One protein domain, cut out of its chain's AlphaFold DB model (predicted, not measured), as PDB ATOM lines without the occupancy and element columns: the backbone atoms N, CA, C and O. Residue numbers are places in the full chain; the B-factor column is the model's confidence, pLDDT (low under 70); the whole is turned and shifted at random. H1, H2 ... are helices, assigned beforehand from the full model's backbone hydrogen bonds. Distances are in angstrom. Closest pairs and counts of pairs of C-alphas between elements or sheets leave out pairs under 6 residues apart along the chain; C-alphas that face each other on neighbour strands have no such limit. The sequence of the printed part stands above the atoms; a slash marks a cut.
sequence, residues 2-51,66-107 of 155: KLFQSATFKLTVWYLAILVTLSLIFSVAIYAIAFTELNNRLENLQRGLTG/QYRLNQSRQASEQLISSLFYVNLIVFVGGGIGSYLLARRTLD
ATOM      1  N   LYS A   2      32.035 -45.238  -9.901       63.34
ATOM      2  CA  LYS A   2      30.898 -44.457  -9.334       63.34
ATOM      3  C   LYS A   2      29.983 -43.780 -10.378       63.34
ATOM      4  O   LYS A   2      28.771 -43.758 -10.194       63.34
ATOM      5  N   LEU A   3      30.544 -43.285 -11.487       67.19
ATOM      6  CA  LEU A   3      29.775 -42.623 -12.556       67.19
ATOM      7  C   LEU A   3      28.747 -43.563 -13.212       67.19
ATOM      8  O   LEU A   3      27.586 -43.189 -13.355       67.19
ATOM      9  N   PHE A   4      29.122 -44.807 -13.520       70.94
ATOM     10  CA  PHE A   4      28.215 -45.767 -14.163       70.94
ATOM     11  C   PHE A   4      27.126 -46.288 -13.220       70.94
ATOM     12  O   PHE A   4      25.978 -46.384 -13.641       70.94
ATOM     13  N   GLN A   5      27.433 -46.520 -11.937       73.12
ATOM     14  CA  GLN A   5      26.407 -46.866 -10.941       73.12
ATOM     15  C   GLN A   5      25.373 -45.745 -10.771       73.12
ATOM     16  O   GLN A   5      24.174 -46.009 -10.685       73.12
ATOM     17  N   SER A   6      25.825 -44.486 -10.792       78.12
ATOM     18  CA  SER A   6      24.919 -43.337 -10.748       78.12
ATOM     19  C   SER A   6      24.051 -43.229 -12.008       78.12
ATOM     20  O   SER A   6      22.879 -42.870 -11.903       78.12
ATOM     21  N   ALA A   7      24.583 -43.604 -13.178       81.44
ATOM     22  CA  ALA A   7      23.844 -43.620 -14.438       81.44
ATOM     23  C   ALA A   7      22.758 -44.704 -14.456       81.44
ATOM     24  O   ALA A   7      21.644 -44.433 -14.897       81.44
ATOM     25  N   THR A   8      23.045 -45.897 -13.918       80.88
ATOM     26  CA  THR A   8      22.037 -46.959 -13.779       80.88
ATOM     27  C   THR A   8      20.898 -46.483 -12.891       80.88
ATOM     28  O   THR A   8      19.745 -46.535 -13.303       80.88
ATOM     29  N   PHE A   9      21.218 -45.929 -11.717       82.94
ATOM     30  CA  PHE A   9      20.207 -45.413 -10.798       82.94
ATOM     31  C   PHE A   9      19.370 -44.295 -11.438       82.94
ATOM     32  O   PHE A   9      18.142 -44.362 -11.431       82.94
ATOM     33  N   LYS A  10      20.007 -43.312 -12.089       85.94
ATOM     34  CA  LYS A  10      19.297 -42.226 -12.787       85.94
ATOM     35  C   LYS A  10      18.345 -42.743 -13.862       85.94
ATOM     36  O   LYS A  10      17.198 -42.311 -13.899       85.94
ATOM     37  N   LEU A  11      18.796 -43.662 -14.717       85.62
ATOM     38  CA  LEU A  11      17.954 -44.235 -15.769       85.62
ATOM     39  C   LEU A  11      16.789 -45.026 -15.182       85.62
ATOM     40  O   LEU A  11      15.665 -44.879 -15.644       85.62
ATOM     41  N   THR A  12      17.025 -45.804 -14.126       88.69
ATOM     42  CA  THR A  12      15.949 -46.552 -13.464       88.69
ATOM     43  C   THR A  12      14.906 -45.640 -12.851       88.69
ATOM     44  O   THR A  12      13.723 -45.913 -13.004       88.69
ATOM     45  N   VAL A  13      15.324 -44.530 -12.238       89.44
ATOM     46  CA  VAL A  13      14.407 -43.527 -11.691       89.44
ATOM     47  C   VAL A  13      13.590 -42.884 -12.808       89.44
ATOM     48  O   VAL A  13      12.379 -42.763 -12.664       89.44
ATOM     49  N   TRP A  14      14.209 -42.532 -13.938       90.38
ATOM     50  CA  TRP A  14      13.488 -41.976 -15.086       90.38
ATOM     51  C   TRP A  14      12.494 -42.964 -15.698       90.38
ATOM     52  O   TRP A  14      11.344 -42.601 -15.935       90.38
ATOM     53  N   TYR A  15      12.898 -44.217 -15.915       90.12
ATOM     54  CA  TYR A  15      11.998 -45.242 -16.442       90.12
ATOM     55  C   TYR A  15      10.852 -45.547 -15.483       90.12
ATOM     56  O   TYR A  15       9.705 -45.619 -15.913       90.12
ATOM     57  N   LEU A  16      11.141 -45.648 -14.186       89.31
ATOM     58  CA  LEU A  16      10.128 -45.834 -13.156       89.31
ATOM     59  C   LEU A  16       9.167 -44.639 -13.099       89.31
ATOM     60  O   LEU A  16       7.962 -44.842 -13.021       89.31
ATOM     61  N   ALA A  17       9.666 -43.405 -13.201       87.69
ATOM     62  CA  ALA A  17       8.833 -42.204 -13.208       87.69
ATOM     63  C   ALA A  17       7.885 -42.169 -14.415       87.69
ATOM     64  O   ALA A  17       6.694 -41.903 -14.249       87.69
ATOM     65  N   ILE A  18       8.383 -42.489 -15.613       88.94
ATOM     66  CA  ILE A  18       7.554 -42.605 -16.822       88.94
ATOM     67  C   ILE A  18       6.496 -43.693 -16.631       88.94
ATOM     68  O   ILE A  18       5.324 -43.468 -16.912       88.94
ATOM     69  N   LEU A  19       6.897 -44.853 -16.117       87.62
ATOM     70  CA  LEU A  19       6.025 -46.007 -15.935       87.62
ATOM     71  C   LEU A  19       4.924 -45.733 -14.898       87.62
ATOM     72  O   LEU A  19       3.759 -46.025 -15.159       87.62
ATOM     73  N   VAL A  20       5.257 -45.098 -13.771       87.12
ATOM     74  CA  VAL A  20       4.281 -44.647 -12.765       87.12
ATOM     75  C   VAL A  20       3.332 -43.618 -13.357       87.12
ATOM     76  O   VAL A  20       2.126 -43.738 -13.179       87.12
ATOM     77  N   THR A  21       3.856 -42.638 -14.096       88.62
ATOM     78  CA  THR A  21       3.036 -41.597 -14.732       88.62
ATOM     79  C   THR A  21       2.055 -42.214 -15.726       88.62
ATOM     80  O   THR A  21       0.863 -41.922 -15.682       88.62
ATOM     81  N   LEU A  22       2.537 -43.120 -16.581       89.44
ATOM     82  CA  LEU A  22       1.715 -43.842 -17.544       89.44
ATOM     83  C   LEU A  22       0.638 -44.679 -16.841       89.44
ATOM     84  O   LEU A  22      -0.517 -44.655 -17.260       89.44
ATOM     85  N   SER A  23       0.996 -45.359 -15.748       84.81
ATOM     86  CA  SER A  23       0.058 -46.125 -14.921       84.81
ATOM     87  C   SER A  23      -1.022 -45.232 -14.305       84.81
ATOM     88  O   SER A  23      -2.198 -45.581 -14.326       84.81
ATOM     89  N   LEU A  24      -0.652 -44.042 -13.824       85.56
ATOM     90  CA  LEU A  24      -1.575 -43.067 -13.239       85.56
ATOM     91  C   LEU A  24      -2.571 -42.538 -14.280       85.56
ATOM     92  O   LEU A  24      -3.768 -42.471 -14.009       85.56
ATOM     93  N   ILE A  25      -2.095 -42.243 -15.493       86.62
ATOM     94  CA  ILE A  25      -2.949 -41.852 -16.624       86.62
ATOM     95  C   ILE A  25      -3.923 -42.984 -16.973       86.62
ATOM     96  O   ILE A  25      -5.125 -42.744 -17.084       86.62
ATOM     97  N   PHE A  26      -3.432 -44.221 -17.098       82.00
ATOM     98  CA  PHE A  26      -4.273 -45.391 -17.375       82.00
ATOM     99  C   PHE A  26      -5.310 -45.634 -16.273       82.00
ATOM    100  O   PHE A  26      -6.461 -45.949 -16.562       82.00
ATOM    101  N   SER A  27      -4.922 -45.436 -15.015       82.75
ATOM    102  CA  SER A  27      -5.798 -45.551 -13.851       82.75
ATOM    103  C   SER A  27      -6.960 -44.556 -13.922       82.75
ATOM    104  O   SER A  27      -8.114 -44.941 -13.744       82.75
ATOM    105  N   VAL A  28      -6.671 -43.286 -14.224       82.31
ATOM    106  CA  VAL A  28      -7.699 -42.247 -14.399       82.31
ATOM    107  C   VAL A  28      -8.591 -42.562 -15.601       82.31
ATOM    108  O   VAL A  28      -9.810 -42.443 -15.501       82.31
ATOM    109  N   ALA A  29      -8.010 -43.015 -16.715       79.75
ATOM    110  CA  ALA A  29      -8.758 -43.369 -17.918       79.75
ATOM    111  C   ALA A  29      -9.740 -44.526 -17.673       79.75
ATOM    112  O   ALA A  29     -10.913 -44.417 -18.027       79.75
ATOM    113  N   ILE A  30      -9.296 -45.605 -17.016       80.94
ATOM    114  CA  ILE A  30     -10.163 -46.744 -16.684       80.94
ATOM    115  C   ILE A  30     -11.292 -46.314 -15.749       80.94
ATOM    116  O   ILE A  30     -12.443 -46.675 -15.987       80.94
ATOM    117  N   TYR A  31     -10.993 -45.510 -14.724       80.94
ATOM    118  CA  TYR A  31     -12.018 -44.986 -13.823       80.94
ATOM    119  C   TYR A  31     -13.061 -44.144 -14.575       80.94
ATOM    120  O   TYR A  31     -14.261 -44.346 -14.394       80.94
ATOM    121  N   ALA A  32     -12.622 -43.252 -15.468       76.44
ATOM    122  CA  ALA A  32     -13.511 -42.407 -16.263       76.44
ATOM    123  C   ALA A  32     -14.410 -43.220 -17.217       76.44
ATOM    124  O   ALA A  32     -15.609 -42.946 -17.320       76.44
ATOM    125  N   ILE A  33     -13.859 -44.245 -17.882       74.94
ATOM    126  CA  ILE A  33     -14.616 -45.134 -18.779       74.94
ATOM    127  C   ILE A  33     -15.646 -45.945 -17.983       74.94
ATOM    128  O   ILE A  33     -16.825 -45.954 -18.337       74.94
ATOM    129  N   ALA A  34     -15.230 -46.566 -16.875       75.88
ATOM    130  CA  ALA A  34     -16.108 -47.369 -16.025       75.88
ATOM    131  C   ALA A  34     -17.267 -46.541 -15.445       75.88
ATOM    132  O   ALA A  34     -18.408 -47.003 -15.413       75.88
ATOM    133  N   PHE A  35     -16.993 -45.302 -15.034       70.94
ATOM    134  CA  PHE A  35     -18.007 -44.389 -14.511       70.94
ATOM    135  C   PHE A  35     -19.040 -43.989 -15.577       70.94
ATOM    136  O   PHE A  35     -20.244 -43.976 -15.310       70.94
ATOM    137  N   THR A  36     -18.584 -43.718 -16.802       69.00
ATOM    138  CA  THR A  36     -19.458 -43.335 -17.924       69.00
ATOM    139  C   THR A  36     -20.365 -44.495 -18.348       69.00
ATOM    140  O   THR A  36     -21.567 -44.318 -18.533       69.00
ATOM    141  N   GLU A  37     -19.815 -45.707 -18.426       75.06
ATOM    142  CA  GLU A  37     -20.561 -46.941 -18.687       75.06
ATOM    143  C   GLU A  37     -21.663 -47.177 -17.633       75.06
ATOM    144  O   GLU A  37     -22.795 -47.521 -17.980       75.06
ATOM    145  N   LEU A  38     -21.360 -46.958 -16.347       70.81
ATOM    146  CA  LEU A  38     -22.303 -47.177 -15.247       70.81
ATOM    147  C   LEU A  38     -23.503 -46.221 -15.312       70.81
ATOM    148  O   LEU A  38     -24.650 -46.662 -15.194       70.81
ATOM    149  N   ASN A  39     -23.249 -44.930 -15.544       73.38
ATOM    150  CA  ASN A  39     -24.305 -43.924 -15.675       73.38
ATOM    151  C   ASN A  39     -25.201 -44.200 -16.886       73.38
ATOM    152  O   ASN A  39     -26.426 -44.183 -16.763       73.38
ATOM    153  N   ASN A  40     -24.600 -44.556 -18.023       71.88
ATOM    154  CA  ASN A  40     -25.343 -44.878 -19.240       71.88
ATOM    155  C   ASN A  40     -26.235 -46.121 -19.057       71.88
ATOM    156  O   ASN A  40     -27.366 -46.166 -19.542       71.88
ATOM    157  N   ARG A  41     -25.761 -47.137 -18.321       72.62
ATOM    158  CA  ARG A  41     -26.551 -48.338 -17.991       72.62
ATOM    159  C   ARG A  41     -27.712 -48.027 -17.048       72.62
ATOM    160  O   ARG A  41     -28.802 -48.567 -17.235       72.62
ATOM    161  N   LEU A  42     -27.492 -47.168 -16.052       68.19
ATOM    162  CA  LEU A  42     -28.517 -46.740 -15.096       68.19
ATOM    163  C   LEU A  42     -29.665 -45.997 -15.786       68.19
ATOM    164  O   LEU A  42     -30.831 -46.315 -15.542       68.19
ATOM    165  N   GLU A  43     -29.331 -45.076 -16.683       70.75
ATOM    166  CA  GLU A  43     -30.305 -44.283 -17.429       70.75
ATOM    167  C   GLU A  43     -31.143 -45.145 -18.387       70.75
ATOM    168  O   GLU A  43     -32.367 -45.017 -18.440       70.75
ATOM    169  N   ASN A  44     -30.513 -46.096 -19.086       69.62
ATOM    170  CA  ASN A  44     -31.212 -47.020 -19.982       69.62
ATOM    171  C   ASN A  44     -32.181 -47.950 -19.235       69.62
ATOM    172  O   ASN A  44     -33.275 -48.224 -19.727       69.62
ATOM    173  N   LEU A  45     -31.820 -48.398 -18.026       68.19
ATOM    174  CA  LEU A  45     -32.715 -49.189 -17.176       68.19
ATOM    175  C   LEU A  45     -33.920 -48.369 -16.709       68.19
ATOM    176  O   LEU A  45     -35.038 -48.875 -16.666       68.19
ATOM    177  N   GLN A  46     -33.689 -47.105 -16.355       61.00
ATOM    178  CA  GLN A  46     -34.748 -46.211 -15.913       61.00
ATOM    179  C   GLN A  46     -35.717 -45.904 -17.058       61.00
ATOM    180  O   GLN A  46     -36.918 -46.038 -16.870       61.00
ATOM    181  N   ARG A  47     -35.226 -45.610 -18.270       62.28
ATOM    182  CA  ARG A  47     -36.092 -45.419 -19.449       62.28
ATOM    183  C   ARG A  47     -36.928 -46.657 -19.783       62.28
ATOM    184  O   ARG A  47     -38.077 -46.507 -20.183       62.28
ATOM    185  N   GLY A  48     -36.390 -47.862 -19.580       63.47
ATOM    186  CA  GLY A  48     -37.145 -49.110 -19.734       63.47
ATOM    187  C   GLY A  48     -38.253 -49.309 -18.692       63.47
ATOM    188  O   GLY A  48     -39.245 -49.967 -18.985       63.47
ATOM    189  N   LEU A  49     -38.112 -48.719 -17.499       57.38
ATOM    190  CA  LEU A  49     -39.113 -48.763 -16.424       57.38
ATOM    191  C   LEU A  49     -40.161 -47.647 -16.542       57.38
ATOM    192  O   LEU A  49     -41.318 -47.869 -16.209       57.38
ATOM    193  N   THR A  50     -39.780 -46.463 -17.028       56.16
ATOM    194  CA  THR A  50     -40.703 -45.328 -17.208       56.16
ATOM    195  C   THR A  50     -41.434 -45.362 -18.556       56.16
ATOM    196  O   THR A  50     -42.436 -44.677 -18.721       56.16
ATOM    197  N   GLY A  51     -40.934 -46.129 -19.531       54.62
ATOM    198  CA  GLY A  51     -41.431 -46.163 -20.911       54.62
ATOM    199  C   GLY A  51     -42.509 -47.205 -21.221       54.62
ATOM    200  O   GLY A  51     -42.840 -47.365 -22.391       54.62
ATOM    201  N   GLN A  66     -33.049 -47.976  -2.418       57.62
ATOM    202  CA  GLN A  66     -32.103 -48.228  -1.324       57.62
ATOM    203  C   GLN A  66     -31.099 -49.345  -1.648       57.62
ATOM    204  O   GLN A  66     -29.919 -49.220  -1.309       57.62
ATOM    205  N   TYR A  67     -31.514 -50.408  -2.347       57.97
ATOM    206  CA  TYR A  67     -30.588 -51.469  -2.762       57.97
ATOM    207  C   TYR A  67     -29.578 -50.985  -3.816       57.97
ATOM    208  O   TYR A  67     -28.410 -51.370  -3.763       57.97
ATOM    209  N   ARG A  68     -29.972 -50.076  -4.719       62.94
ATOM    210  CA  ARG A  68     -29.091 -49.526  -5.771       62.94
ATOM    211  C   ARG A  68     -28.041 -48.559  -5.229       62.94
ATOM    212  O   ARG A  68     -26.885 -48.613  -5.654       62.94
ATOM    213  N   LEU A  69     -28.414 -47.706  -4.270       59.12
ATOM    214  CA  LEU A  69     -27.486 -46.764  -3.630       59.12
ATOM    215  C   LEU A  69     -26.391 -47.495  -2.840       59.12
ATOM    216  O   LEU A  69     -25.222 -47.107  -2.889       59.12
ATOM    217  N   ASN A  70     -26.753 -48.599  -2.181       64.75
ATOM    218  CA  ASN A  70     -25.803 -49.432  -1.447       64.75
ATOM    219  C   ASN A  70     -24.928 -50.293  -2.379       64.75
ATOM    220  O   ASN A  70     -23.743 -50.472  -2.104       64.75
ATOM    221  N   GLN A  71     -25.459 -50.761  -3.517       67.81
ATOM    222  CA  GLN A  71     -24.703 -51.548  -4.502       67.81
ATOM    223  C   GLN A  71     -23.686 -50.703  -5.293       67.81
ATOM    224  O   GLN A  71     -22.581 -51.168  -5.567       67.81
ATOM    225  N   SER A  72     -24.010 -49.442  -5.605       64.56
ATOM    226  CA  SER A  72     -23.098 -48.511  -6.294       64.56
ATOM    227  C   SER A  72     -21.867 -48.156  -5.445       64.56
ATOM    228  O   SER A  72     -20.740 -48.114  -5.952       64.56
ATOM    229  N   ARG A  73     -22.048 -47.993  -4.124       64.06
ATOM    230  CA  ARG A  73     -20.919 -47.819  -3.195       64.06
ATOM    231  C   ARG A  73     -20.012 -49.050  -3.163       64.06
ATOM    232  O   ARG A  73     -18.799 -48.896  -3.254       64.06
ATOM    233  N   GLN A  74     -20.582 -50.256  -3.133       62.41
ATOM    234  CA  GLN A  74     -19.801 -51.503  -3.130       62.41
ATOM    235  C   GLN A  74     -19.023 -51.723  -4.437       62.41
ATOM    236  O   GLN A  74     -17.865 -52.137  -4.401       62.41
ATOM    237  N   ALA A  75     -19.615 -51.399  -5.591       63.75
ATOM    238  CA  ALA A  75     -18.924 -51.471  -6.881       63.75
ATOM    239  C   ALA A  75     -17.753 -50.474  -6.961       63.75
ATOM    240  O   ALA A  75     -16.693 -50.788  -7.502       63.75
ATOM    241  N   SER A  76     -17.917 -49.291  -6.364       67.81
ATOM    242  CA  SER A  76     -16.873 -48.264  -6.313       67.81
ATOM    243  C   SER A  76     -15.681 -48.697  -5.452       67.81
ATOM    244  O   SER A  76     -14.530 -48.480  -5.834       67.81
ATOM    245  N   GLU A  77     -15.934 -49.367  -4.322       65.56
ATOM    246  CA  GLU A  77     -14.872 -49.896  -3.454       65.56
ATOM    247  C   GLU A  77     -14.038 -50.989  -4.139       65.56
ATOM    248  O   GLU A  77     -12.809 -51.002  -4.020       65.56
ATOM    249  N   GLN A  78     -14.675 -51.866  -4.921       69.44
ATOM    250  CA  GLN A  78     -13.969 -52.913  -5.665       69.44
ATOM    251  C   GLN A  78     -13.055 -52.342  -6.759       69.44
ATOM    252  O   GLN A  78     -11.936 -52.829  -6.935       69.44
ATOM    253  N   LEU A  79     -13.486 -51.283  -7.456       76.12
ATOM    254  CA  LEU A  79     -12.674 -50.626  -8.484       76.12
ATOM    255  C   LEU A  79     -11.421 -49.983  -7.887       76.12
ATOM    256  O   LEU A  79     -10.325 -50.199  -8.402       76.12
ATOM    257  N   ILE A  80     -11.559 -49.253  -6.774       75.06
ATOM    258  CA  ILE A  80     -10.418 -48.625  -6.090       75.06
ATOM    259  C   ILE A  80      -9.411 -49.692  -5.639       75.06
ATOM    260  O   ILE A  80      -8.209 -49.536  -5.859       75.06
ATOM    261  N   SER A  81      -9.894 -50.800  -5.066       72.88
ATOM    262  CA  SER A  81      -9.032 -51.900  -4.622       72.88
ATOM    263  C   SER A  81      -8.305 -52.580  -5.789       72.88
ATOM    264  O   SER A  81      -7.086 -52.761  -5.736       72.88
ATOM    265  N   SER A  82      -9.008 -52.886  -6.883       76.44
ATOM    266  CA  SER A  82      -8.394 -53.483  -8.074       76.44
ATOM    267  C   SER A  82      -7.350 -52.559  -8.711       76.44
ATOM    268  O   SER A  82      -6.279 -53.026  -9.101       76.44
ATOM    269  N   LEU A  83      -7.623 -51.250  -8.798       82.06
ATOM    270  CA  LEU A  83      -6.668 -50.256  -9.301       82.06
ATOM    271  C   LEU A  83      -5.414 -50.200  -8.425       82.06
ATOM    272  O   LEU A  83      -4.303 -50.125  -8.951       82.06
ATOM    273  N   PHE A  84      -5.577 -50.256  -7.102       83.12
ATOM    274  CA  PHE A  84      -4.455 -50.263  -6.169       83.12
ATOM    275  C   PHE A  84      -3.534 -51.468  -6.401       83.12
ATOM    276  O   PHE A  84      -2.323 -51.291  -6.543       83.12
ATOM    277  N   TYR A  85      -4.090 -52.679  -6.526       82.69
ATOM    278  CA  TYR A  85      -3.295 -53.885  -6.780       82.69
ATOM    279  C   TYR A  85      -2.574 -53.852  -8.132       82.69
ATOM    280  O   TYR A  85      -1.397 -54.203  -8.198       82.69
ATOM    281  N   VAL A  86      -3.233 -53.390  -9.201       82.50
ATOM    282  CA  VAL A  86      -2.597 -53.266 -10.523       82.50
ATOM    283  C   VAL A  86      -1.451 -52.256 -10.485       82.50
ATOM    284  O   VAL A  86      -0.352 -52.575 -10.933       82.50
ATOM    285  N   ASN A  87      -1.664 -51.075  -9.896       84.19
ATOM    286  CA  ASN A  87      -0.606 -50.072  -9.746       84.19
ATOM    287  C   ASN A  87       0.571 -50.608  -8.918       84.19
ATOM    288  O   ASN A  87       1.723 -50.360  -9.270       84.19
ATOM    289  N   LEU A  88       0.306 -51.379  -7.858       84.94
ATOM    290  CA  LEU A  88       1.353 -51.995  -7.043       84.94
ATOM    291  C   LEU A  88       2.177 -53.012  -7.847       84.94
ATOM    292  O   LEU A  88       3.406 -52.973  -7.806       84.94
ATOM    293  N   ILE A  89       1.518 -53.889  -8.612       86.31
ATOM    294  CA  ILE A  89       2.187 -54.878  -9.473       86.31
ATOM    295  C   ILE A  89       3.034 -54.178 -10.537       86.31
ATOM    296  O   ILE A  89       4.190 -54.545 -10.744       86.31
ATOM    297  N   VAL A  90       2.484 -53.154 -11.187       87.38
ATOM    298  CA  VAL A  90       3.167 -52.367 -12.220       87.38
ATOM    299  C   VAL A  90       4.366 -51.618 -11.634       87.38
ATOM    300  O   VAL A  90       5.441 -51.637 -12.227       87.38
ATOM    301  N   PHE A  91       4.236 -51.031 -10.445       84.88
ATOM    302  CA  PHE A  91       5.331 -50.347  -9.756       84.88
ATOM    303  C   PHE A  91       6.474 -51.301  -9.395       84.88
ATOM    304  O   PHE A  91       7.632 -51.039  -9.721       84.88
ATOM    305  N   VAL A  92       6.153 -52.429  -8.754       87.38
ATOM    306  CA  VAL A  92       7.156 -53.409  -8.315       87.38
ATOM    307  C   VAL A  92       7.790 -54.104  -9.519       87.38
ATOM    308  O   VAL A  92       9.015 -54.132  -9.647       87.38
ATOM    309  N   GLY A  93       6.972 -54.619 -10.438       87.69
ATOM    310  CA  GLY A  93       7.435 -55.299 -11.646       87.69
ATOM    311  C   GLY A  93       8.219 -54.368 -12.571       87.69
ATOM    312  O   GLY A  93       9.292 -54.732 -13.051       87.69
ATOM    313  N   GLY A  94       7.730 -53.141 -12.757       87.44
ATOM    314  CA  GLY A  94       8.397 -52.092 -13.520       87.44
ATOM    315  C   GLY A  94       9.732 -51.685 -12.908       87.44
ATOM    316  O   GLY A  94      10.732 -51.648 -13.615       87.44
ATOM    317  N   GLY A  95       9.789 -51.466 -11.592       87.38
ATOM    318  CA  GLY A  95      11.031 -51.140 -10.890       87.38
ATOM    319  C   GLY A  95      12.095 -52.228 -11.032       87.38
ATOM    320  O   GLY A  95      13.240 -51.929 -11.380       87.38
ATOM    321  N   ILE A  96      11.708 -53.494 -10.849       90.19
ATOM    322  CA  ILE A  96      12.610 -54.639 -11.039       90.19
ATOM    323  C   ILE A  96      13.064 -54.723 -12.503       90.19
ATOM    324  O   ILE A  96      14.263 -54.797 -12.776       90.19
ATOM    325  N   GLY A  97      12.126 -54.673 -13.452       89.88
ATOM    326  CA  GLY A  97      12.412 -54.778 -14.883       89.88
ATOM    327  C   GLY A  97      13.318 -53.656 -15.390       89.88
ATOM    328  O   GLY A  97      14.338 -53.922 -16.027       89.88
ATOM    329  N   SER A  98      13.003 -52.404 -15.051       89.56
ATOM    330  CA  SER A  98      13.817 -51.239 -15.401       89.56
ATOM    331  C   SER A  98      15.224 -51.331 -14.816       89.56
ATOM    332  O   SER A  98      16.189 -51.026 -15.516       89.56
ATOM    333  N   TYR A  99      15.366 -51.790 -13.568       88.12
ATOM    334  CA  TYR A  99      16.675 -51.977 -12.938       88.12
ATOM    335  C   TYR A  99      17.528 -53.032 -13.641       88.12
ATOM    336  O   TYR A  99      18.696 -52.780 -13.954       88.12
ATOM    337  N   LEU A 100      16.943 -54.191 -13.944       90.38
ATOM    338  CA  LEU A 100      17.643 -55.266 -14.643       90.38
ATOM    339  C   LEU A 100      18.076 -54.844 -16.051       90.38
ATOM    340  O   LEU A 100      19.226 -55.074 -16.431       90.38
ATOM    341  N   LEU A 101      17.186 -54.189 -16.800       89.62
ATOM    342  CA  LEU A 101      17.471 -53.708 -18.151       89.62
ATOM    343  C   LEU A 101      18.574 -52.652 -18.151       89.62
ATOM    344  O   LEU A 101      19.554 -52.809 -18.876       89.62
ATOM    345  N   ALA A 102      18.462 -51.625 -17.303       90.56
ATOM    346  CA  ALA A 102      19.468 -50.569 -17.213       90.56
ATOM    347  C   ALA A 102      20.848 -51.138 -16.860       90.56
ATOM    348  O   ALA A 102      21.853 -50.763 -17.461       90.56
ATOM    349  N   ARG A 103      20.914 -52.083 -15.914       89.19
ATOM    350  CA  ARG A 103      22.183 -52.713 -15.534       89.19
ATOM    351  C   ARG A 103      22.772 -53.540 -16.676       89.19
ATOM    352  O   ARG A 103      23.975 -53.474 -16.910       89.19
ATOM    353  N   ARG A 104      21.942 -54.303 -17.392       91.75
ATOM    354  CA  ARG A 104      22.390 -55.172 -18.488       91.75
ATOM    355  C   ARG A 104      22.876 -54.388 -19.706       91.75
ATOM    356  O   ARG A 104      23.796 -54.851 -20.370       91.75
ATOM    357  N   THR A 105      22.294 -53.227 -19.992       90.44
ATOM    358  CA  THR A 105      22.691 -52.394 -21.137       90.44
ATOM    359  C   THR A 105      23.917 -51.531 -20.846       90.44
ATOM    360  O   THR A 105      24.767 -51.380 -21.719       90.44
ATOM    361  N   LEU A 106      24.065 -51.008 -19.626       90.31
ATOM    362  CA  LEU A 106      25.204 -50.158 -19.252       90.31
ATOM    363  C   LEU A 106      26.526 -50.919 -19.103       90.31
ATOM    364  O   LEU A 106      27.582 -50.366 -19.398       90.31
ATOM    365  N   ASP A 107      26.482 -52.173 -18.663       90.75
ATOM    366  CA  ASP A 107      27.673 -52.992 -18.412       90.75
ATOM    367  C   ASP A 107      28.570 -53.198 -19.663       90.75
ATOM    368  O   ASP A 107      29.765 -52.900 -19.600       90.75
TER     369      ASP A 107
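Overview. This is residues 2 to 51 and 66 to 107 of the 155 residues of the protein "HisKA domain-containing protein" of Candidatus Saccharibacteria bacterium 32-49-12 (UniProt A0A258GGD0). Two long helices, H1 and H2, run side by side in opposite directions, making a narrow rod that spreads apart toward the cut between them. The far end of H1, residues 43 to 50, and Gly 51 after it stick out free of H2. The printed part has 92 residues, with two named helices in the order H1, H2 and no named strand; its class is all helix. It is extended, with a radius of gyration of the C-alphas of 20.8 A, and spans 72 by 19 by 14 A.

Along the chain. H1 is residues 2 to 50, 72.0 A from first to last C-alpha. It begins at C-alpha 2, at (30.898, -44.457, -9.334), and ends at C-alpha 50, at (-40.703, -45.328, -17.208). H2 is residues 66 to 107, 62.4 A long between its end C-alphas, and ends at C-alpha 107, at (27.673, -52.992, -18.412).

Arrangement. H1 and H2 touch, with 27 pairs of C-alphas within 8 A. Their closest C-alphas are those of Thr 12 and Tyr 99, 5.5 A apart. They run opposite ways at a shallow tilt of 22 degrees, and their centres are 9.2 A apart. Every O i to N i+4 pair is within hydrogen-bond range in H1; in H2, 37 of 38 are.

Size, cuts and confidence. The two C-alphas farthest apart are those of Lys 2 and Gly 51, at 73.3 A, while those of Lys 2 and Asp 107, the first and last printed, are 12.9 A apart. Residues 52 to 65 are not printed, and C-alphas 51 and 66 across the cut are 21.8 A apart. Without the free stretch, residues 43 to 51, the body spans 63 by 17 by 15 A. The mean pLDDT of the printed part is 78.0; 25 residues are under 70, among them residues 44 to 51 and 66 to 78 on the two sides of the cut.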